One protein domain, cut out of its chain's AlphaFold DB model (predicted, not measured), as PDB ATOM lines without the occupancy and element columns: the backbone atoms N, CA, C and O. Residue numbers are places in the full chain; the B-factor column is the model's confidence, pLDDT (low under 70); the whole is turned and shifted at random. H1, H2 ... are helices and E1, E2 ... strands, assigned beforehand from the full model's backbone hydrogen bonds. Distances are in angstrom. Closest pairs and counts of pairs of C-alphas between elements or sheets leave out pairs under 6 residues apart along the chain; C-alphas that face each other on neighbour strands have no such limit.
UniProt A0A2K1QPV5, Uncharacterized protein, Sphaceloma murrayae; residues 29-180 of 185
ATOM      1  N   ASN A  29     -35.852  -3.977 -36.888       94.00
ATOM      2  CA  ASN A  29     -36.106  -4.240 -35.468       94.00
ATOM      3  C   ASN A  29     -35.000  -5.051 -34.773       94.00
ATOM      4  O   ASN A  29     -34.958  -5.089 -33.543       94.00
ATOM      5  N   VAL A  30     -34.060  -5.656 -35.514       95.50
ATOM      6  CA  VAL A  30     -32.850  -6.259 -34.918       95.50
ATOM      7  C   VAL A  30     -31.942  -5.214 -34.254       95.50
ATOM      8  O   VAL A  30     -31.112  -5.571 -33.422       95.50
ATOM      9  N   TYR A  31     -32.114  -3.934 -34.597       96.44
ATOM     10  CA  TYR A  31     -31.438  -2.780 -33.998       96.44
ATOM     11  C   TYR A  31     -32.265  -2.130 -32.873       96.44
ATOM     12  O   TYR A  31     -32.054  -0.965 -32.531       96.44
ATOM     13  N   GLY A  32     -33.239  -2.862 -32.323       95.50
ATOM     14  CA  GLY A  32     -34.098  -2.406 -31.238       95.50
ATOM     15  C   GLY A  32     -33.353  -2.145 -29.926       95.50
ATOM     16  O   GLY A  32     -32.299  -2.714 -29.640       95.50
ATOM     17  N   GLY A  33     -33.932  -1.264 -29.120       95.19
ATOM     18  CA  GLY A  33     -33.430  -0.832 -27.829       95.19
ATOM     19  C   GLY A  33     -34.265  -1.391 -26.688       95.19
ATOM     20  O   GLY A  33     -35.346  -1.959 -26.873       95.19
ATOM     21  N   PHE A  34     -33.760  -1.210 -25.474       96.69
ATOM     22  CA  PHE A  34     -34.423  -1.691 -24.279       96.69
ATOM     23  C   PHE A  34     -34.239  -0.715 -23.122       96.69
ATOM     24  O   PHE A  34     -33.116  -0.329 -22.802       96.69
ATOM     25  N   THR A  35     -35.353  -0.344 -22.501       96.94
ATOM     26  CA  THR A  35     -35.404   0.484 -21.299       96.94
ATOM     27  C   THR A  35     -36.153  -0.255 -20.204       96.94
ATOM     28  O   THR A  35     -37.233  -0.801 -20.436       96.94
ATOM     29  N   GLU A  36     -35.580  -0.262 -19.008       97.62
ATOM     30  CA  GLU A  36     -36.175  -0.881 -17.831       97.62
ATOM     31  C   GLU A  36     -36.127   0.084 -16.655       97.62
ATOM     32  O   GLU A  36     -35.167   0.844 -16.518       97.62
ATOM     33  N   HIS A  37     -37.125   0.018 -15.776       97.62
ATOM     34  CA  HIS A  37     -37.067   0.614 -14.441       97.62
ATOM     35  C   HIS A  37     -36.038  -0.126 -13.561       97.62
ATOM     36  O   HIS A  37     -36.360  -0.825 -12.607       97.62
ATOM     37  N   MET A  38     -34.763  -0.003 -13.935       95.50
ATOM     38  CA  MET A  38     -33.624  -0.666 -13.315       95.50
ATOM     39  C   MET A  38     -32.475   0.327 -13.159       95.50
ATOM     40  O   MET A  38     -31.954   0.883 -14.136       95.50
ATOM     41  N   GLY A  39     -32.045   0.525 -11.911       94.00
ATOM     42  CA  GLY A  39     -30.926   1.397 -11.571       94.00
ATOM     43  C   GLY A  39     -31.115   2.811 -12.119       94.00
ATOM     44  O   GLY A  39     -32.006   3.536 -11.692       94.00
ATOM     45  N   ARG A  40     -30.261   3.204 -13.071       96.69
ATOM     46  CA  ARG A  40     -30.240   4.552 -13.665       96.69
ATOM     47  C   ARG A  40     -30.659   4.602 -15.134       96.69
ATOM     48  O   ARG A  40     -30.328   5.557 -15.829       96.69
ATOM     49  N   CYS A  41     -31.326   3.563 -15.638       97.50
ATOM     50  CA  CYS A  41     -31.799   3.558 -17.022       97.50
ATOM     51  C   CYS A  41     -32.868   4.648 -17.241       97.50
ATOM     52  O   CYS A  41     -32.720   5.484 -18.135       97.50
ATOM     53  N   ILE A  42     -33.881   4.694 -16.368       98.19
ATOM     54  CA  ILE A  42     -34.903   5.748 -16.363       98.19
ATOM     55  C   ILE A  42     -34.414   6.962 -15.567       98.19
ATOM     56  O   ILE A  42     -34.040   7.978 -16.156       98.19
ATOM     57  N   TYR A  43     -34.351   6.832 -14.240       98.00
ATOM     58  CA  TYR A  43     -34.013   7.920 -13.321       98.00
ATOM     59  C   TYR A  43     -32.520   8.265 -13.345       98.00
ATOM     60  O   TYR A  43     -31.655   7.435 -13.062       98.00
ATOM     61  N   GLY A  44     -32.201   9.508 -13.699       97.31
ATOM     62  CA  GLY A  44     -30.830   9.962 -13.935       97.31
ATOM     63  C   GLY A  44     -30.231   9.473 -15.263       97.31
ATOM     64  O   GLY A  44     -29.030   9.682 -15.480       97.31
ATOM     65  N   GLY A  45     -31.043   8.806 -16.093       98.00
ATOM     66  CA  GLY A  45     -30.747   8.334 -17.444       98.00
ATOM     67  C   GLY A  45     -31.557   9.126 -18.468       98.00
ATOM     68  O   GLY A  45     -31.215  10.271 -18.753       98.00
ATOM     69  N   ILE A  46     -32.635   8.545 -19.009       98.19
ATOM     70  CA  ILE A  46     -33.511   9.261 -19.960       98.19
ATOM     71  C   ILE A  46     -34.348  10.368 -19.294       98.19
ATOM     72  O   ILE A  46     -34.733  11.329 -19.964       98.19
ATOM     73  N   TYR A  47     -34.595  10.262 -17.983       98.62
ATOM     74  CA  TYR A  47     -35.408  11.187 -17.196       98.62
ATOM     75  C   TYR A  47     -34.664  11.643 -15.934       98.62
ATOM     76  O   TYR A  47     -34.267  10.828 -15.102       98.62
ATOM     77  N   ASP A  48     -34.448  12.951 -15.800       98.25
ATOM     78  CA  ASP A  48     -33.681  13.558 -14.704       98.25
ATOM     79  C   ASP A  48     -34.150  15.010 -14.449       98.25
ATOM     80  O   ASP A  48     -33.499  15.971 -14.890       98.25
ATOM     81  N   PRO A  49     -35.327  15.210 -13.823       96.69
ATOM     82  CA  PRO A  49     -35.841  16.540 -13.505       96.69
ATOM     83  C   PRO A  49     -34.866  17.340 -12.637       96.69
ATOM     84  O   PRO A  49     -34.343  16.847 -11.644       96.69
ATOM     85  N   GLY A  50     -34.633  18.603 -12.998       94.44
ATOM     86  CA  GLY A  50     -33.689  19.481 -12.294       94.44
ATOM     87  C   GLY A  50     -32.245  19.407 -12.803       94.44
ATOM     88  O   GLY A  50     -31.429  20.250 -12.429       94.44
ATOM     89  N   ASN A  51     -31.922  18.475 -13.703       97.94
ATOM     90  CA  ASN A  51     -30.642  18.487 -14.404       97.94
ATOM     91  C   ASN A  51     -30.575  19.670 -15.400       97.94
ATOM     92  O   ASN A  51     -31.526  19.867 -16.161       97.94
ATOM     93  N   PRO A  52     -29.459  20.427 -15.480       98.12
ATOM     94  CA  PRO A  52     -29.305  21.532 -16.437       98.12
ATOM     95  C   PRO A  52     -29.469  21.133 -17.913       98.12
ATOM     96  O   PRO A  52     -29.740  21.983 -18.764       98.12
ATOM     97  N   LEU A  53     -29.280  19.849 -18.227       98.25
ATOM     98  CA  LEU A  53     -29.413  19.293 -19.573       98.25
ATOM     99  C   LEU A  53     -30.812  18.730 -19.861       98.25
ATOM    100  O   LEU A  53     -31.057  18.283 -20.982       98.25
ATOM    101  N   SER A  54     -31.740  18.772 -18.906       98.56
ATOM    102  CA  SER A  54     -33.116  18.318 -19.115       98.56
ATOM    103  C   SER A  54     -33.996  19.385 -19.778       98.56
ATOM    104  O   SER A  54     -33.708  20.585 -19.730       98.56
ATOM    105  N   ASP A  55     -35.046  18.947 -20.470       97.81
ATOM    106  CA  ASP A  55     -36.144  19.807 -20.919       97.81
ATOM    107  C   ASP A  55     -37.160  20.062 -19.784       97.81
ATOM    108  O   ASP A  55     -37.009  19.570 -18.664       97.81
ATOM    109  N   GLU A  56     -38.205  20.843 -20.066       96.56
ATOM    110  CA  GLU A  56     -39.257  21.185 -19.094       96.56
ATOM    111  C   GLU A  56     -40.071  19.978 -18.600       96.56
ATOM    112  O   GLU A  56     -40.688  20.041 -17.538       96.56
ATOM    113  N   ARG A  57     -40.060  18.868 -19.347       96.06
ATOM    114  CA  ARG A  57     -40.729  17.619 -18.964       96.06
ATOM    115  C   ARG A  57     -39.841  16.741 -18.090       96.06
ATOM    116  O   ARG A  57     -40.362  15.809 -17.482       96.06
ATOM    117  N   GLY A  58     -38.543  17.048 -18.008       98.00
ATOM    118  CA  GLY A  58     -37.528  16.289 -17.281       98.00
ATOM    119  C   GLY A  58     -36.715  15.335 -18.159       98.00
ATOM    120  O   GLY A  58     -35.902  14.585 -17.625       98.00
ATOM    121  N   PHE A  59     -36.899  15.340 -19.484       98.56
ATOM    122  CA  PHE A  59     -36.139  14.466 -20.378       98.56
ATOM    123  C   PHE A  59     -34.750  15.028 -20.655       98.56
ATOM    124  O   PHE A  59     -34.600  16.197 -21.013       98.56
ATOM    125  N   ARG A  60     -33.725  14.182 -20.552       98.62
ATOM    126  CA  ARG A  60     -32.331  14.565 -20.802       98.62
ATOM    127  C   ARG A  60     -32.087  14.806 -22.290       98.62
ATOM    128  O   ARG A  60     -32.070  13.867 -23.083       98.62
ATOM    129  N   LYS A  61     -31.884  16.070 -22.678       98.56
ATOM    130  CA  LYS A  61     -31.729  16.476 -24.087       98.56
ATOM    131  C   LYS A  61     -30.475  15.885 -24.720       98.56
ATOM    132  O   LYS A  61     -30.517  15.439 -25.854       98.56
ATOM    133  N   ASP A  62     -29.374  15.842 -23.982       98.38
ATOM    134  CA  ASP A  62     -28.122  15.235 -24.439       98.38
ATOM    135  C   ASP A  62     -28.263  13.724 -24.684       98.38
ATOM    136  O   ASP A  62     -27.741  13.205 -25.667       98.38
ATOM    137  N   VAL A  63     -29.040  13.032 -23.844       98.31
ATOM    138  CA  VAL A  63     -29.366  11.609 -24.029       98.31
ATOM    139  C   VAL A  63     -30.291  11.410 -25.232       98.31
ATOM    140  O   VAL A  63     -30.068  10.496 -26.018       98.31
ATOM    141  N   ILE A  64     -31.297  12.276 -25.411       98.44
ATOM    142  CA  ILE A  64     -32.186  12.272 -26.585       98.44
ATOM    143  C   ILE A  64     -31.387  12.411 -27.883       98.44
ATOM    144  O   ILE A  64     -31.598  11.629 -28.809       98.44
ATOM    145  N   GLU A  65     -30.477  13.383 -27.962       98.25
ATOM    146  CA  GLU A  65     -29.696  13.617 -29.180       98.25
ATOM    147  C   GLU A  65     -28.758  12.441 -29.473       98.25
ATOM    148  O   GLU A  65     -28.755  11.935 -30.594       98.25
ATOM    149  N   ALA A  66     -28.075  11.907 -28.453       97.88
ATOM    150  CA  ALA A  66     -27.270  10.696 -28.606       97.88
ATOM    151  C   ALA A  66     -28.113   9.485 -29.055       97.88
ATOM    152  O   ALA A  66     -27.673   8.690 -29.882       97.88
ATOM    153  N   PHE A  67     -29.340   9.341 -28.545       97.88
ATOM    154  CA  PHE A  67     -30.222   8.233 -28.911       97.88
ATOM    155  C   PHE A  67     -30.722   8.337 -30.359       97.88
ATOM    156  O   PHE A  67     -30.769   7.330 -31.068       97.88
ATOM    157  N   LYS A  68     -31.044   9.546 -30.837       97.44
ATOM    158  CA  LYS A  68     -31.453   9.775 -32.235       97.44
ATOM    159  C   LYS A  68     -30.376   9.359 -33.238       97.44
ATOM    160  O   LYS A  68     -30.714   8.850 -34.307       97.44
ATOM    161  N   GLU A  69     -29.095   9.521 -32.903       97.50
ATOM    162  CA  GLU A  69     -27.983   9.077 -33.760       97.50
ATOM    163  C   GLU A  69     -27.978   7.557 -33.985       97.50
ATOM    164  O   GLU A  69     -27.583   7.098 -35.059       97.50
ATOM    165  N   LEU A  70     -28.479   6.779 -33.017       96.69
ATOM    166  CA  LEU A  70     -28.569   5.319 -33.113       96.69
ATOM    167  C   LEU A  70     -29.628   4.854 -34.117       96.69
ATOM    168  O   LEU A  70     -29.552   3.719 -34.585       96.69
ATOM    169  N   LYS A  71     -30.613   5.709 -34.444       96.06
ATOM    170  CA  LYS A  71     -31.757   5.385 -35.317       96.06
ATOM    171  C   LYS A  71     -32.464   4.097 -34.894       96.06
ATOM    172  O   LYS A  71     -32.801   3.253 -35.722       96.06
ATOM    173  N   CYS A  72     -32.649   3.940 -33.588       96.50
ATOM    174  CA  CYS A  72     -33.277   2.762 -33.018       96.50
ATOM    175  C   CYS A  72     -34.761   2.705 -33.437       96.50
ATOM    176  O   CYS A  72     -35.510   3.623 -33.093       96.50
ATOM    177  N   PRO A  73     -35.211   1.670 -34.168       94.81
ATOM    178  CA  PRO A  73     -36.561   1.652 -34.727       94.81
ATOM    179  C   PRO A  73     -37.635   1.312 -33.696       94.81
ATOM    180  O   PRO A  73     -38.775   1.738 -33.849       94.81
ATOM    181  N   VAL A  74     -37.276   0.571 -32.646       95.25
ATOM    182  CA  VAL A  74     -38.206   0.127 -31.607       95.25
ATOM    183  C   VAL A  74     -37.522   0.091 -30.246       95.25
ATOM    184  O   VAL A  74     -36.381  -0.361 -30.145       95.25
ATOM    185  N   VAL A  75     -38.213   0.509 -29.185       96.38
ATOM    186  CA  VAL A  75     -37.706   0.439 -27.804       96.38
ATOM    187  C   VAL A  75     -38.670  -0.317 -26.907       96.38
ATOM    188  O   VAL A  75     -39.836   0.054 -26.767       96.38
ATOM    189  N   ARG A  76     -38.162  -1.366 -26.255       96.25
ATOM    190  CA  ARG A  76     -38.926  -2.154 -25.285       96.25
ATOM    191  C   ARG A  76     -38.996  -1.466 -23.912       96.25
ATOM    192  O   ARG A  76     -37.972  -1.016 -23.408       96.25
ATOM    193  N   TYR A  77     -40.177  -1.459 -23.290       96.69
ATOM    194  CA  TYR A  77     -40.500  -0.848 -21.984       96.69
ATOM    195  C   TYR A  77     -41.685  -1.591 -21.322       96.69
ATOM    196  O   TYR A  77     -42.415  -2.274 -22.038       96.69
ATOM    197  N   PRO A  78     -41.931  -1.545 -19.994       95.19
ATOM    198  CA  PRO A  78     -41.114  -0.993 -18.905       95.19
ATOM    199  C   PRO A  78     -40.009  -1.940 -18.452       95.19
ATOM    200  O   PRO A  78     -39.308  -1.664 -17.482       95.19
ATOM    201  N   GLY A  79     -39.853  -3.046 -19.176       79.50
ATOM    202  CA  GLY A  79     -38.734  -3.946 -19.042       79.50
ATOM    203  C   GLY A  79     -38.719  -4.823 -17.812       79.50
ATOM    204  O   GLY A  79     -39.659  -4.880 -17.035       79.50
ATOM    205  N   GLY A  80     -37.668  -5.632 -17.803       86.62
ATOM    206  CA  GLY A  80     -37.646  -7.082 -17.802       86.62
ATOM    207  C   GLY A  80     -38.285  -7.691 -16.584       86.62
ATOM    208  O   GLY A  80     -39.450  -8.059 -16.634       86.62
ATOM    209  N   ASN A  81     -37.521  -7.853 -15.517       94.00
ATOM    210  CA  ASN A  81     -38.069  -8.466 -14.316       94.00
ATOM    211  C   ASN A  81     -39.019  -7.494 -13.602       94.00
ATOM    212  O   ASN A  81     -39.993  -7.941 -13.001       94.00
ATOM    213  N   PHE A  82     -38.790  -6.183 -13.753       96.38
ATOM    214  CA  PHE A  82     -39.632  -5.127 -13.193       96.38
ATOM    215  C   PHE A  82     -41.119  -5.290 -13.556       96.38
ATOM    216  O   PHE A  82     -41.995  -5.219 -12.693       96.38
ATOM    217  N   VAL A  83     -41.425  -5.563 -14.832       96.00
ATOM    218  CA  VAL A  83     -42.817  -5.598 -15.307       96.00
ATOM    219  C   VAL A  83     -43.646  -6.718 -14.681       96.00
ATOM    220  O   VAL A  83     -44.867  -6.612 -14.640       96.00
ATOM    221  N   ALA A  84     -43.018  -7.781 -14.169       94.06
ATOM    222  CA  ALA A  84     -43.730  -8.914 -13.577       94.06
ATOM    223  C   ALA A  84     -44.531  -8.535 -12.318       94.06
ATOM    224  O   ALA A  84     -45.429  -9.279 -11.924       94.06
ATOM    225  N   THR A  85     -44.222  -7.394 -11.695       94.44
ATOM    226  CA  THR A  85     -44.930  -6.873 -10.516       94.44
ATOM    227  C   THR A  85     -45.383  -5.420 -10.680       94.44
ATOM    228  O   THR A  85     -45.765  -4.778  -9.704       94.44
ATOM    229  N   TYR A  86     -45.334  -4.890 -11.904       96.81
ATOM    230  CA  TYR A  86     -45.694  -3.509 -12.214       96.81
ATOM    231  C   TYR A  86     -47.168  -3.389 -12.602       96.81
ATOM    232  O   TYR A  86     -47.627  -4.097 -13.501       96.81
ATOM    233  N   HIS A  87     -47.891  -2.467 -11.966       97.56
ATOM    234  CA  HIS A  87     -49.265  -2.131 -12.331       97.56
ATOM    235  C   HIS A  87     -49.293  -0.790 -13.064       97.56
ATOM    236  O   HIS A  87     -49.077   0.254 -12.452       97.56
ATOM    237  N   TRP A  88     -49.562  -0.796 -14.372       97.38
ATOM    238  CA  TRP A  88     -49.353   0.386 -15.232       97.38
ATOM    239  C   TRP A  88     -50.179   1.614 -14.821       97.38
ATOM    240  O   TRP A  88     -49.773   2.748 -15.078       97.38
ATOM    241  N   LEU A  89     -51.318   1.395 -14.152       98.12
ATOM    242  CA  LEU A  89     -52.161   2.461 -13.605       98.12
ATOM    243  C   LEU A  89     -51.450   3.293 -12.530       98.12
ATOM    244  O   LEU A  89     -51.772   4.468 -12.378       98.12
ATOM    245  N   ASP A  90     -50.475   2.718 -11.821       98.31
ATOM    246  CA  ASP A  90     -49.673   3.448 -10.836       98.31
ATOM    247  C   ASP A  90     -48.760   4.493 -11.511       98.31
ATOM    248  O   ASP A  90     -48.345   5.453 -10.867       98.31
ATOM    249  N   GLY A  91     -48.465   4.334 -12.808       98.06
ATOM    250  CA  GLY A  91     -47.578   5.200 -13.592       98.06
ATOM    251  C   GLY A  91     -48.281   6.198 -14.517       98.06
ATOM    252  O   GLY A  91     -47.642   6.711 -15.431       98.06
ATOM    253  N   VAL A  92     -49.581   6.459 -14.353       98.44
ATOM    254  CA  VAL A  92     -50.322   7.434 -15.181       98.44
ATOM    255  C   VAL A  92     -51.065   8.459 -14.327       98.44
ATOM    256  O   VAL A  92     -51.327   8.243 -13.146       98.44
ATOM    257  N   GLY A  93     -51.428   9.593 -14.928       97.81
ATOM    258  CA  GLY A  93     -52.119  10.684 -14.230       97.81
ATOM    259  C   GLY A  93     -51.184  11.608 -13.438       97.81
ATOM    260  O   GLY A  93     -49.969  11.566 -13.648       97.81
ATOM    261  N   PRO A  94     -51.723  12.489 -12.570       97.25
ATOM    262  CA  PRO A  94     -50.927  13.474 -11.834       97.25
ATOM    263  C   PRO A  94     -49.847  12.812 -10.974       97.25
ATOM    264  O   PRO A  94     -50.160  11.927 -10.178       97.25
ATOM    265  N   ARG A  95     -48.587  13.244 -11.118       95.88
ATOM    266  CA  ARG A  95     -47.422  12.613 -10.466       95.88
ATOM    267  C   ARG A  95     -47.555  12.579  -8.944       95.88
ATOM    268  O   ARG A  95     -47.193  11.593  -8.322       95.88
ATOM    269  N   GLU A  96     -48.164  13.601  -8.354       96.75
ATOM    270  CA  GLU A  96     -48.377  13.732  -6.908       96.75
ATOM    271  C   GLU A  96     -49.372  12.704  -6.346       96.75
ATOM    272  O   GLU A  96     -49.463  12.528  -5.133       96.75
ATOM    273  N   GLN A  97     -50.145  12.045  -7.215       97.31
ATOM    274  CA  GLN A  97     -51.110  11.003  -6.851       97.31
ATOM    275  C   GLN A  97     -50.585   9.591  -7.141       97.31
ATOM    276  O   GLN A  97     -51.262   8.617  -6.806       97.31
ATOM    277  N   ARG A  98     -49.407   9.466  -7.765       98.25
ATOM    278  CA  ARG A  98     -48.818   8.172  -8.115       98.25
ATOM    279  C   ARG A  98     -48.179   7.540  -6.873       98.25
ATOM    280  O   ARG A  98     -47.430   8.213  -6.161       98.25
ATOM    281  N   PRO A  99     -48.490   6.271  -6.557       98.00
ATOM    282  CA  PRO A  99     -47.981   5.645  -5.348       98.00
ATOM    283  C   PRO A  99     -46.534   5.175  -5.544       98.00
ATOM    284  O   PRO A  99     -46.239   4.535  -6.555       98.00
ATOM    285  N   PRO A 100     -45.639   5.371  -4.560       98.00
ATOM    286  CA  PRO A 100     -44.382   4.643  -4.545       98.00
ATOM    287  C   PRO A 100     -44.647   3.147  -4.314       98.00
ATOM    288  O   PRO A 100     -45.480   2.771  -3.480       98.00
ATOM    289  N   ARG A 101     -43.933   2.279  -5.033       97.50
ATOM    290  CA  ARG A 101     -44.062   0.817  -4.937       97.50
ATOM    291  C   ARG A 101     -42.727   0.162  -4.599       97.50
ATOM    292  O   ARG A 101     -41.687   0.653  -5.031       97.50
ATOM    293  N   PRO A 102     -42.723  -0.949  -3.841       95.94
ATOM    294  CA  PRO A 102     -41.514  -1.743  -3.694       95.94
ATOM    295  C   PRO A 102     -41.116  -2.297  -5.062       95.94
ATOM    296  O   PRO A 102     -41.929  -2.914  -5.750       95.94
ATOM    297  N   GLU A 103     -39.864  -2.081  -5.439       91.50
ATOM    298  CA  GLU A 103     -39.280  -2.684  -6.627       91.50
ATOM    299  C   GLU A 103     -38.639  -4.014  -6.192       91.50
ATOM    300  O   GLU A 103     -37.720  -4.040  -5.367       91.50
ATOM    301  N   LEU A 104     -39.216  -5.127  -6.658       91.12
ATOM    302  CA  LEU A 104     -38.911  -6.471  -6.157       91.12
ATOM    303  C   LEU A 104     -37.815  -7.190  -6.954       91.12
ATOM    304  O   LEU A 104     -37.229  -8.136  -6.429       91.12
ATOM    305  N   ALA A 105     -37.536  -6.781  -8.195       91.81
ATOM    306  CA  ALA A 105     -36.557  -7.461  -9.042       91.81
ATOM    307  C   ALA A 105     -35.119  -6.971  -8.817       91.81
ATOM    308  O   ALA A 105     -34.168  -7.749  -8.884       91.81
ATOM    309  N   TRP A 106     -34.972  -5.683  -8.542       92.31
ATOM    310  CA  TRP A 106     -33.727  -4.928  -8.436       92.31
ATOM    311  C   TRP A 106     -33.517  -4.286  -7.065       92.31
ATOM    312  O   TRP A 106     -32.459  -3.699  -6.848       92.31
ATOM    313  N   ILE A 107     -34.459  -4.478  -6.135       89.12
ATOM    314  CA  ILE A 107     -34.420  -4.008  -4.748       89.12
ATOM    315  C   ILE A 107     -34.432  -2.480  -4.694       89.12
ATOM    316  O   ILE A 107     -33.424  -1.803  -4.893       89.12
ATOM    317  N   GLY A 108     -35.575  -1.913  -4.332       92.31
ATOM    318  CA  GLY A 108     -35.680  -0.475  -4.134       92.31
ATOM    319  C   GLY A 108     -37.111  -0.006  -3.976       92.31
ATOM    320  O   GLY A 108     -38.007  -0.768  -3.609       92.31
ATOM    321  N   VAL A 109     -37.311   1.277  -4.254       97.12
ATOM    322  CA  VAL A 109     -38.630   1.899  -4.317       97.12
ATOM    323  C   VAL A 109     -38.760   2.560  -5.679       97.12
ATOM    324  O   VAL A 109     -37.967   3.433  -6.022       97.12
ATOM    325  N   GLU A 110     -39.755   2.135  -6.443       97.88
ATOM    326  CA  GLU A 110     -40.172   2.776  -7.681       97.88
ATOM    327  C   GLU A 110     -41.113   3.936  -7.335       97.88
ATOM    328  O   GLU A 110     -42.140   3.721  -6.691       97.88
ATOM    329  N   SER A 111     -40.763   5.163  -7.729       97.94
ATOM    330  CA  SER A 111     -41.573   6.356  -7.441       97.94
ATOM    331  C   SER A 111     -42.775   6.511  -8.373       97.94
ATOM    332  O   SER A 111     -43.722   7.206  -8.019       97.94
ATOM    333  N   ASN A 112     -42.738   5.874  -9.547       98.31
ATOM    334  CA  ASN A 112     -43.689   6.020 -10.647       98.31
ATOM    335  C   ASN A 112     -43.773   7.444 -11.230       98.31
ATOM    336  O   ASN A 112     -44.728   7.779 -11.935       98.31
ATOM    337  N   GLU A 113     -42.764   8.291 -10.997       98.00
ATOM    338  CA  GLU A 113     -42.698   9.625 -11.614       98.00
ATOM    339  C   GLU A 113     -42.619   9.563 -13.144       98.00
ATOM    340  O   GLU A 113     -43.121  10.457 -13.826       98.00
ATOM    341  N   PHE A 114     -42.007   8.502 -13.669       98.50
ATOM    342  CA  PHE A 114     -41.969   8.186 -15.088       98.50
ATOM    343  C   PHE A 114     -42.824   6.945 -15.343       98.50
ATOM    344  O   PHE A 114     -42.602   5.906 -14.729       98.50
ATOM    345  N   GLY A 115     -43.796   7.032 -16.241       98.00
ATOM    346  CA  GLY A 115     -44.634   5.894 -16.595       98.00
ATOM    347  C   GLY A 115     -45.024   5.893 -18.065       98.00
ATOM    348  O   GLY A 115     -44.282   6.363 -18.928       98.00
ATOM    349  N   THR A 116     -46.210   5.354 -18.354       97.38
ATOM    350  CA  THR A 116     -46.690   5.147 -19.733       97.38
ATOM    351  C   THR A 116     -46.693   6.442 -20.541       97.38
ATOM    352  O   THR A 116     -46.200   6.465 -21.668       97.38
ATOM    353  N   ASP A 117     -47.245   7.520 -19.977       97.56
ATOM    354  CA  ASP A 117     -47.412   8.781 -20.703       97.56
ATOM    355  C   ASP A 117     -46.054   9.425 -21.013       97.56
ATOM    356  O   ASP A 117     -45.833   9.880 -22.138       97.56
ATOM    357  N   GLU A 118     -45.135   9.428 -20.041       98.25
ATOM    358  CA  GLU A 118     -43.782   9.959 -20.218       98.25
ATOM    359  C   GLU A 118     -42.970   9.136 -21.225       98.25
ATOM    360  O   GLU A 118     -42.335   9.715 -22.108       98.25
ATOM    361  N   PHE A 119     -43.028   7.801 -21.154       98.12
ATOM    362  CA  PHE A 119     -42.335   6.924 -22.098       98.12
ATOM    363  C   PHE A 119     -42.797   7.151 -23.537       98.12
ATOM    364  O   PHE A 119     -41.978   7.328 -24.436       98.12
ATOM    365  N   LEU A 120     -44.111   7.206 -23.765       96.75
ATOM    366  CA  LEU A 120     -44.662   7.390 -25.106       96.75
ATOM    367  C   LEU A 120     -44.340   8.773 -25.678       96.75
ATOM    368  O   LEU A 120     -44.004   8.888 -26.855       96.75
ATOM    369  N   GLN A 121     -44.368   9.818 -24.849       96.69
ATOM    370  CA  GLN A 121     -43.910  11.147 -25.261       96.69
ATOM    371  C   GLN A 121     -42.409  11.165 -25.573       96.69
ATOM    372  O   GLN A 121     -41.983  11.850 -26.501       96.69
ATOM    373  N   TRP A 122     -41.597  10.427 -24.814       98.00
ATOM    374  CA  TRP A 122     -40.172  10.288 -25.096       98.00
ATOM    375  C   TRP A 122     -39.939   9.569 -26.433       98.00
ATOM    376  O   TRP A 122     -39.151  10.054 -27.244       98.00
ATOM    377  N   CYS A 123     -40.689   8.499 -26.721       96.69
ATOM    378  CA  CYS A 123     -40.667   7.806 -28.013       96.69
ATOM    379  C   CYS A 123     -40.990   8.739 -29.190       96.69
ATOM    380  O   CYS A 123     -40.260   8.737 -30.182       96.69
ATOM    381  N   GLU A 124     -42.016   9.590 -29.060       95.19
ATOM    382  CA  GLU A 124     -42.356  10.612 -30.066       95.19
ATOM    383  C   GLU A 124     -41.195  11.592 -30.308       95.19
ATOM    384  O   GLU A 124     -40.936  11.992 -31.443       95.19
ATOM    385  N   VAL A 125     -40.468  11.972 -29.251       96.88
ATOM    386  CA  VAL A 125     -39.347  12.923 -29.324       96.88
ATOM    387  C   VAL A 125     -38.123  12.318 -30.007       96.88
ATOM    388  O   VAL A 125     -37.452  13.011 -30.777       96.88
ATOM    389  N   VAL A 126     -37.803  11.055 -29.718       96.81
ATOM    390  CA  VAL A 126     -36.642  10.375 -30.312       96.81
ATOM    391  C   VAL A 126     -36.949   9.717 -31.659       96.81
ATOM    392  O   VAL A 126     -36.018   9.364 -32.377       96.81
ATOM    393  N   GLY A 127     -38.227   9.590 -32.023       94.50
ATOM    394  CA  GLY A 127     -38.664   8.996 -33.285       94.50
ATOM    395  C   GLY A 127     -38.525   7.475 -33.318       94.50
ATOM    396  O   GLY A 127     -38.076   6.931 -34.324       94.50
ATOM    397  N   THR A 128     -38.873   6.798 -32.220       94.31
ATOM    398  CA  THR A 128     -38.838   5.330 -32.108       94.31
ATOM    399  C   THR A 128     -40.222   4.773 -31.801       94.31
ATOM    400  O   THR A 128     -41.020   5.428 -31.128       94.31
ATOM    401  N   GLU A 129     -40.507   3.558 -32.260       94.25
ATOM    402  CA  GLU A 129     -41.759   2.882 -31.937       94.25
ATOM    403  C   GLU A 129     -41.713   2.293 -30.515       94.25
ATOM    404  O   GLU A 129     -40.731   1.643 -30.132       94.25
ATOM    405  N   PRO A 130     -42.767   2.472 -29.708       93.81
ATOM    406  CA  PRO A 130     -42.845   1.858 -28.394       93.81
ATOM    407  C   PRO A 130     -43.167   0.363 -28.503       93.81
ATOM    408  O   PRO A 130     -44.040  -0.058 -29.266       93.81
ATOM    409  N   TYR A 131     -42.510  -0.434 -27.664       92.56
ATOM    410  CA  TYR A 131     -42.782  -1.857 -27.511       92.56
ATOM    411  C   TYR A 131     -43.047  -2.206 -26.044       92.56
ATOM    412  O   TYR A 131     -42.134  -2.328 -25.228       92.56
ATOM    413  N   PHE A 132     -44.318  -2.415 -25.709       91.69
ATOM    414  CA  PHE A 132     -44.721  -2.730 -24.345       91.69
ATOM    415  C   PHE A 132     -44.574  -4.217 -24.008       91.69
ATOM    416  O   PHE A 132     -45.072  -5.101 -24.711       91.69
ATOM    417  N   ALA A 133     -43.941  -4.475 -22.866       92.62
ATOM    418  CA  ALA A 133     -44.071  -5.718 -22.128       92.62
ATOM    419  C   ALA A 133     -45.262  -5.605 -21.168       92.62
ATOM    420  O   ALA A 133     -45.406  -4.609 -20.463       92.62
ATOM    421  N   LEU A 134     -46.106  -6.630 -21.141       92.25
ATOM    422  CA  LEU A 134     -47.291  -6.685 -20.284       92.25
ATOM    423  C   LEU A 134     -47.012  -7.479 -19.007       92.25
ATOM    424  O   LEU A 134     -46.310  -8.488 -19.059       92.25
ATOM    425  N   ASN A 135     -47.598  -7.074 -17.879       94.00
ATOM    426  CA  ASN A 135     -47.457  -7.799 -16.619       94.00
ATOM    427  C   ASN A 135     -48.233  -9.131 -16.657       94.00
ATOM    428  O   ASN A 135     -49.459  -9.151 -16.581       94.00
ATOM    429  N   PHE A 136     -47.494 -10.238 -16.739       91.25
ATOM    430  CA  PHE A 136     -48.009 -11.611 -16.636       91.25
ATOM    431  C   PHE A 136     -47.541 -12.338 -15.360       91.25
ATOM    432  O   PHE A 136     -47.710 -13.550 -15.252       91.25
ATOM    433  N   GLY A 137     -46.934 -11.621 -14.407       93.50
ATOM    434  CA  GLY A 137     -46.560 -12.164 -13.100       93.50
ATOM    435  C   GLY A 137     -47.696 -11.996 -12.094       93.50
ATOM    436  O   GLY A 137     -48.344 -12.969 -11.714       93.50
ATOM    437  N   THR A 138     -47.956 -10.754 -11.683       95.44
ATOM    438  CA  THR A 138     -49.051 -10.397 -10.758       95.44
ATOM    439  C   THR A 138     -50.217  -9.677 -11.434       95.44
ATOM    440  O   THR A 138     -51.242  -9.442 -10.794       95.44
ATOM    441  N   GLY A 139     -50.055  -9.296 -12.702       94.31
ATOM    442  CA  GLY A 139     -51.069  -8.614 -13.499       94.31
ATOM    443  C   GLY A 139     -52.166  -9.547 -14.008       94.31
ATOM    444  O   GLY A 139     -52.132 -10.767 -13.834       94.31
ATOM    445  N   THR A 140     -53.162  -8.958 -14.666       95.88
ATOM    446  CA  THR A 140     -54.295  -9.686 -15.255       95.88
ATOM    447  C   THR A 140     -54.438  -9.383 -16.743       95.88
ATOM    448  O   THR A 140     -53.945  -8.370 -17.241       95.88
ATOM    449  N   LEU A 141     -55.165 -10.242 -17.463       94.25
ATOM    450  CA  LEU A 141     -55.522  -9.964 -18.855       94.25
ATOM    451  C   LEU A 141     -56.357  -8.679 -18.980       94.25
ATOM    452  O   LEU A 141     -56.135  -7.911 -19.910       94.25
ATOM    453  N   ASP A 142     -57.268  -8.423 -18.038       96.75
ATOM    454  CA  ASP A 142     -58.078  -7.199 -18.024       96.75
ATOM    455  C   ASP A 142     -57.198  -5.955 -17.897       96.75
ATOM    456  O   ASP A 142     -57.393  -4.979 -18.620       96.75
ATOM    457  N   GLU A 143     -56.181  -6.009 -17.037       96.12
ATOM    458  CA  GLU A 143     -55.207  -4.930 -16.891       96.12
ATOM    459  C   GLU A 143     -54.420  -4.696 -18.189       96.12
ATOM    460  O   GLU A 143     -54.235  -3.549 -18.601       96.12
ATOM    461  N   ALA A 144     -54.004  -5.768 -18.866       94.56
ATOM    462  CA  ALA A 144     -53.324  -5.667 -20.151       94.56
ATOM    463  C   ALA A 144     -54.223  -5.043 -21.230       94.56
ATOM    464  O   ALA A 144     -53.805  -4.103 -21.902       94.56
ATOM    465  N   LEU A 145     -55.463  -5.523 -21.377       95.06
ATOM    466  CA  LEU A 145     -56.436  -4.993 -22.340       95.06
ATOM    467  C   LEU A 145     -56.763  -3.521 -22.066       95.06
ATOM    468  O   LEU A 145     -56.846  -2.723 -23.001       95.06
ATOM    469  N   ALA A 146     -56.887  -3.154 -20.792       97.12
ATOM    470  CA  ALA A 146     -57.069  -1.777 -20.361       97.12
ATOM    471  C   ALA A 146     -55.900  -0.879 -20.785       97.12
ATOM    472  O   ALA A 146     -56.126   0.241 -21.246       97.12
ATOM    473  N   TRP A 147     -54.663  -1.374 -20.690       96.31
ATOM    474  CA  TRP A 147     -53.486  -0.633 -21.140       96.31
ATOM    475  C   TRP A 147     -53.492  -0.426 -22.659       96.31
ATOM    476  O   TRP A 147     -53.231   0.678 -23.139       96.31
ATOM    477  N   VAL A 148     -53.877  -1.456 -23.427       94.69
ATOM    478  CA  VAL A 148     -54.054  -1.337 -24.885       94.69
ATOM    479  C   VAL A 148     -55.096  -0.273 -25.222       94.69
ATOM    480  O   VAL A 148     -54.854   0.580 -26.076       94.69
ATOM    481  N   GLU A 149     -56.250  -0.296 -24.550       95.69
ATOM    482  CA  GLU A 149     -57.306   0.694 -24.757       95.69
ATOM    483  C   GLU A 149     -56.813   2.106 -24.425       95.69
ATOM    484  O   GLU A 149     -56.998   3.021 -25.232       95.69
ATOM    485  N   TYR A 150     -56.160   2.274 -23.272       97.44
ATOM    486  CA  TYR A 150     -55.591   3.546 -22.834       97.44
ATOM    487  C   TYR A 150     -54.674   4.139 -23.907       97.44
ATOM    488  O   TYR A 150     -54.834   5.301 -24.277       97.44
ATOM    489  N   CYS A 151     -53.768   3.339 -24.469       95.12
ATOM    490  CA  CYS A 151     -52.794   3.804 -25.454       95.12
ATOM    491  C   CYS A 151     -53.402   4.054 -26.843       95.12
ATOM    492  O   CYS A 151     -53.019   5.020 -27.508       95.12
ATOM    493  N   ASN A 152     -54.349   3.218 -27.287       93.31
ATOM    494  CA  ASN A 152     -54.687   3.111 -28.715       93.31
ATOM    495  C   ASN A 152     -56.132   3.482 -29.071       93.31
ATOM    496  O   ASN A 152     -56.416   3.752 -30.235       93.31
ATOM    497  N   SER A 153     -57.058   3.522 -28.111       93.50
ATOM    498  CA  SER A 153     -58.468   3.789 -28.409       93.50
ATOM    499  C   SER A 153     -58.758   5.285 -28.559       93.50
ATOM    500  O   SER A 153     -58.414   6.106 -27.698       93.50
ATOM    501  N   ASP A 154     -59.447   5.642 -29.641       93.62
ATOM    502  CA  ASP A 154     -60.049   6.957 -29.885       93.62
ATOM    503  C   ASP A 154     -61.529   7.019 -29.469       93.62
ATOM    504  O   ASP A 154     -62.147   8.086 -29.494       93.62
ATOM    505  N   LYS A 155     -62.105   5.903 -29.014       95.62
ATOM    506  CA  LYS A 155     -63.518   5.818 -28.638       95.62
ATOM    507  C   LYS A 155     -63.813   6.571 -27.336       95.62
ATOM    508  O   LYS A 155     -62.918   6.942 -26.571       95.62
ATOM    509  N   ASN A 156     -65.098   6.795 -27.071       97.44
ATOM    510  CA  ASN A 156     -65.587   7.327 -25.798       97.44
ATOM    511  C   ASN A 156     -65.751   6.188 -24.776       97.44
ATOM    512  O   ASN A 156     -66.864   5.771 -24.461       97.44
ATOM    513  N   THR A 157     -64.628   5.632 -24.329       97.31
ATOM    514  CA  THR A 157     -64.558   4.509 -23.385       97.31
ATOM    515  C   THR A 157     -63.718   4.890 -22.169       97.31
ATOM    516  O   THR A 157     -63.031   5.912 -22.180       97.31
ATOM    517  N   TYR A 158     -63.816   4.116 -21.086       98.44
ATOM    518  CA  TYR A 158     -63.261   4.503 -19.787       98.44
ATOM    519  C   TYR A 158     -61.756   4.798 -19.838       98.44
ATOM    520  O   TYR A 158     -61.348   5.887 -19.435       98.44
ATOM    521  N   TYR A 159     -60.932   3.888 -20.371       98.25
ATOM    522  CA  TYR A 159     -59.477   4.065 -20.370       98.25
ATOM    523  C   TYR A 159     -59.017   5.081 -21.416       98.25
ATOM    524  O   TYR A 159     -58.102   5.860 -21.152       98.25
ATOM    525  N   ALA A 160     -59.708   5.169 -22.555       97.38
ATOM    526  CA  ALA A 160     -59.487   6.257 -23.506       97.38
ATOM    527  C   ALA A 160     -59.749   7.628 -22.855       97.38
ATOM    528  O   ALA A 160     -58.943   8.545 -22.979       97.38
ATOM    529  N   ASN A 161     -60.844   7.766 -22.103       98.56
ATOM    530  CA  ASN A 161     -61.170   8.996 -21.380       98.56
ATOM    531  C   ASN A 161     -60.232   9.265 -20.202       98.56
ATOM    532  O   ASN A 161     -59.972  10.429 -19.902       98.56
ATOM    533  N   LEU A 162     -59.701   8.224 -19.561       98.50
ATOM    534  CA  LEU A 162     -58.660   8.369 -18.550       98.50
ATOM    535  C   LEU A 162     -57.406   9.012 -19.157       98.50
ATOM    536  O   LEU A 162     -56.915   9.991 -18.604       98.50
ATOM    537  N   ARG A 163     -56.957   8.561 -20.337       98.19
ATOM    538  CA  ARG A 163     -55.844   9.193 -21.073       98.19
ATOM    539  C   ARG A 163     -56.130  10.668 -21.378       98.19
ATOM    540  O   ARG A 163     -55.289  11.530 -21.118       98.19
ATOM    541  N   ARG A 164     -57.343  10.980 -21.857       98.25
ATOM    542  CA  ARG A 164     -57.773  12.372 -22.108       98.25
ATOM    543  C   ARG A 164     -57.710  13.220 -20.843       98.25
ATOM    544  O   ARG A 164     -57.180  14.326 -20.873       98.25
ATOM    545  N   LYS A 165     -58.211  12.687 -19.725       98.06
ATOM    546  CA  LYS A 165     -58.168  13.338 -18.407       98.06
ATOM    547  C   LYS A 165     -56.730  13.574 -17.934       98.06
ATOM    548  O   LYS A 165     -56.471  14.595 -17.307       98.06
ATOM    549  N   ASN A 166     -55.812  12.675 -18.275       97.19
ATOM    550  CA  ASN A 166     -54.387  12.786 -17.962       97.19
ATOM    551  C   ASN A 166     -53.629  13.758 -18.889       97.19
ATOM    552  O   ASN A 166     -52.420  13.911 -18.760       97.19
ATOM    553  N   GLY A 167     -54.325  14.451 -19.801       95.31
ATOM    554  CA  GLY A 167     -53.757  15.515 -20.633       95.31
ATOM    555  C   GLY A 167     -53.427  15.097 -22.065       95.31
ATOM    556  O   GLY A 167     -52.958  15.926 -22.844       95.31
ATOM    557  N   ARG A 168     -53.708  13.847 -22.455       95.25
ATOM    558  CA  ARG A 168     -53.476  13.356 -23.818       95.25
ATOM    559  C   ARG A 168     -54.790  13.002 -24.519       95.25
ATOM    560  O   ARG A 168     -55.347  11.918 -24.352       95.25
ATOM    561  N   ASP A 169     -55.261  13.911 -25.374       95.50
ATOM    562  CA  ASP A 169     -56.523  13.722 -26.105       95.50
ATOM    563  C   ASP A 169     -56.457  12.574 -27.132       95.50
ATOM    564  O   ASP A 169     -57.239  11.617 -27.097       95.50
ATOM    565  N   LYS A 170     -55.467  12.632 -28.027       94.25
ATOM    566  CA  LYS A 170     -55.294  11.662 -29.115       94.25
ATOM    567  C   LYS A 170     -54.613  10.374 -28.637       94.25
ATOM    568  O   LYS A 170     -53.729  10.459 -27.784       94.25
ATOM    569  N   PRO A 171     -54.945   9.207 -29.218       92.88
ATOM    570  CA  PRO A 171     -54.180   7.985 -28.999       92.88
ATOM    571  C   PRO A 171     -52.685   8.172 -29.281       92.88
ATOM    572  O   PRO A 171     -52.281   9.049 -30.051       92.88
ATOM    573  N   TYR A 172     -51.867   7.336 -28.655       88.44
ATOM    574  CA  TYR A 172     -50.440   7.233 -28.950       88.44
ATOM    575  C   TYR A 172     -50.155   6.302 -30.134       88.44
ATOM    576  O   TYR A 172     -49.102   6.428 -30.743       88.44
ATOM    577  N   ASN A 173     -51.097   5.414 -30.487       82.25
ATOM    578  CA  ASN A 173     -50.933   4.388 -31.527       82.25
ATOM    579  C   ASN A 173     -49.701   3.500 -31.284       82.25
ATOM    580  O   ASN A 173     -48.926   3.241 -32.196       82.25
ATOM    581  N   ALA A 174     -49.515   3.042 -30.045       76.06
ATOM    582  CA  ALA A 174     -48.406   2.177 -29.679       76.06
ATOM    583  C   ALA A 174     -48.487   0.836 -30.432       76.06
ATOM    584  O   ALA A 174     -49.475   0.102 -30.309       76.06
ATOM    585  N   SER A 175     -47.440   0.543 -31.210       60.06
ATOM    586  CA  SER A 175     -47.478  -0.428 -32.308       60.06
ATOM    587  C   SER A 175     -47.242  -1.891 -31.903       60.06
ATOM    588  O   SER A 175     -47.582  -2.781 -32.681       60.06
ATOM    589  N   LEU A 176     -46.677  -2.191 -30.722       59.66
ATOM    590  CA  LEU A 176     -46.259  -3.561 -30.375       59.66
ATOM    591  C   LEU A 176     -46.456  -3.911 -28.886       59.66
ATOM    592  O   LEU A 176     -46.010  -3.188 -27.995       59.66
ATOM    593  N   LEU A 177     -47.093  -5.062 -28.625       58.03
ATOM    594  CA  LEU A 177     -47.336  -5.640 -27.295       58.03
ATOM    595  C   LEU A 177     -46.834  -7.090 -27.274       58.03
ATOM    596  O   LEU A 177     -47.233  -7.884 -28.127       58.03
ATOM    597  N   GLN A 178     -45.999  -7.459 -26.302       48.09
ATOM    598  CA  GLN A 178     -45.584  -8.851 -26.071       48.09
ATOM    599  C   GLN A 178     -45.895  -9.264 -24.630       48.09
ATOM    600  O   GLN A 178     -45.757  -8.447 -23.711       48.09
ATOM    601  N   PRO A 179     -46.287 -10.530 -24.395       42.38
ATOM    602  CA  PRO A 179     -46.288 -11.080 -23.049       42.38
ATOM    603  C   PRO A 179     -44.892 -10.973 -22.417       42.38
ATOM    604  O   PRO A 179     -43.890 -11.292 -23.060       42.38
ATOM    605  N   ALA A 180     -44.809 -10.513 -21.163       39.28
ATOM    606  CA  ALA A 180     -43.564 -10.616 -20.411       39.28
ATOM    607  C   ALA A 180     -43.100 -12.079 -20.332       39.28
ATOM    608  O   ALA A 180     -43.889 -13.016 -20.452       39.28
TER     609      ALA A 180
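Overview. This is residues 29 to 180 of the 185 residues of an uncharacterized protein of Sphaceloma murrayae (UniProt A0A2K1QPV5). A small three-stranded parallel sheet, E1 E4 E5, makes a wall with helices H4 and H5 over one face; H1 packs on H4 and H6 packs on H5, on opposite sides of the domain. A small hairpin, E2 and E3, lies apart from that wall, and residues 29 to 60, with no named element, run past E1, where residues 33 to 34 pair with it, and wind on to H1. The printed part has 152 residues, with six named helices and five named strands in the order H1 E1 H2 H3 E2 E3 H4 E4 H5 H6 E5. The class is mixed, helices and strands, with under half of the residues, 69, in named elements. The whole is compact, with a radius of gyration of the C-alphas of 14.7 A, and rounded, spanning 38 by 35 by 34 A.

Arrangement. The largest sheet has the inner strand E4, residues 129 to 134, between the edge strands E1, residues 74 to 77, and E5, residues 176 to 179. E1 and E4 are parallel, their directions 31 degrees apart, with N 75 and O 129 at 2.9 A and N 133 and O 77 at 2.8 A, within hydrogen-bond range. E4 and E5 are parallel at 21 degrees, with N 132 and O 176 at 2.9 A. H4, residues 116 to 126, is on the sheet at a height of 9.6 A, over E4 and, only just, with 3 C-alphas, over E1; it runs along the strands, at 15 degrees to E4 on the local plane. H5, residues 141 to 152, is on the same face at a height of 10.3 A, over E4 and, only just, with 3 C-alphas, over E5; it runs along the strands, at 8 degrees to E4 on the local plane. H4 and H5, both on one face, make two layers with the sheet, and they are near each other. H1, residues 61 to 70, touches H4 at a steep tilt of 64 degrees, the same way; the C-alphas of Lys 68 and Val 126 are closest, 5.6 A apart. H6, residues 158 to 165, touches H5 at a steep tilt of 43 degrees, the same way, closest at the C-alphas of Tyr 150 and Tyr 159, 4.6 A. E4, H5, H6 and E5 form a strand-helix-strand unit, two parallel neighbour strands with helices between, and its crossover is right-handed. H3, residues 88 to 91, only just touches H4, with 3 pairs of C-alphas within 8 A, the closest being those of Gly 91 and Thr 116, 6.2 A. H2, residues 82 to 85, only grazes the sheet, with its residues 82 to 84. E2, residues 101 to 103, and E3, residues 108 to 110, form an antiparallel hairpin, with N 101 and O 110 at 2.8 A. Every O i to N i+4 pair is within hydrogen-bond range in H4, H5 and H6, and 5 of 6 in H1; H2 and H3 are too short for such a pair.

Along the chain. E4 measures 16.1 A from first to last C-alpha and E5 10.5 A. H5 measures 16.4 A, H4 15.5 A and H1 14.7 A. H1 begins at C-alpha 61 (-31.729, 16.476, -24.087), H4 at C-alpha 116 (-46.690, 5.147, -19.733), and E5 ends at C-alpha 179 (-46.288, -11.080, -23.049).

Size, cuts and confidence. The two C-alphas farthest apart are those of Pro 52 and Leu 141, 41.1 A. The printed part has no cut, and no link between named elements is long. The mean pLDDT of the printed part is 94.1, but residues 175 to 180 are under 70, and E5 has a mean of 52.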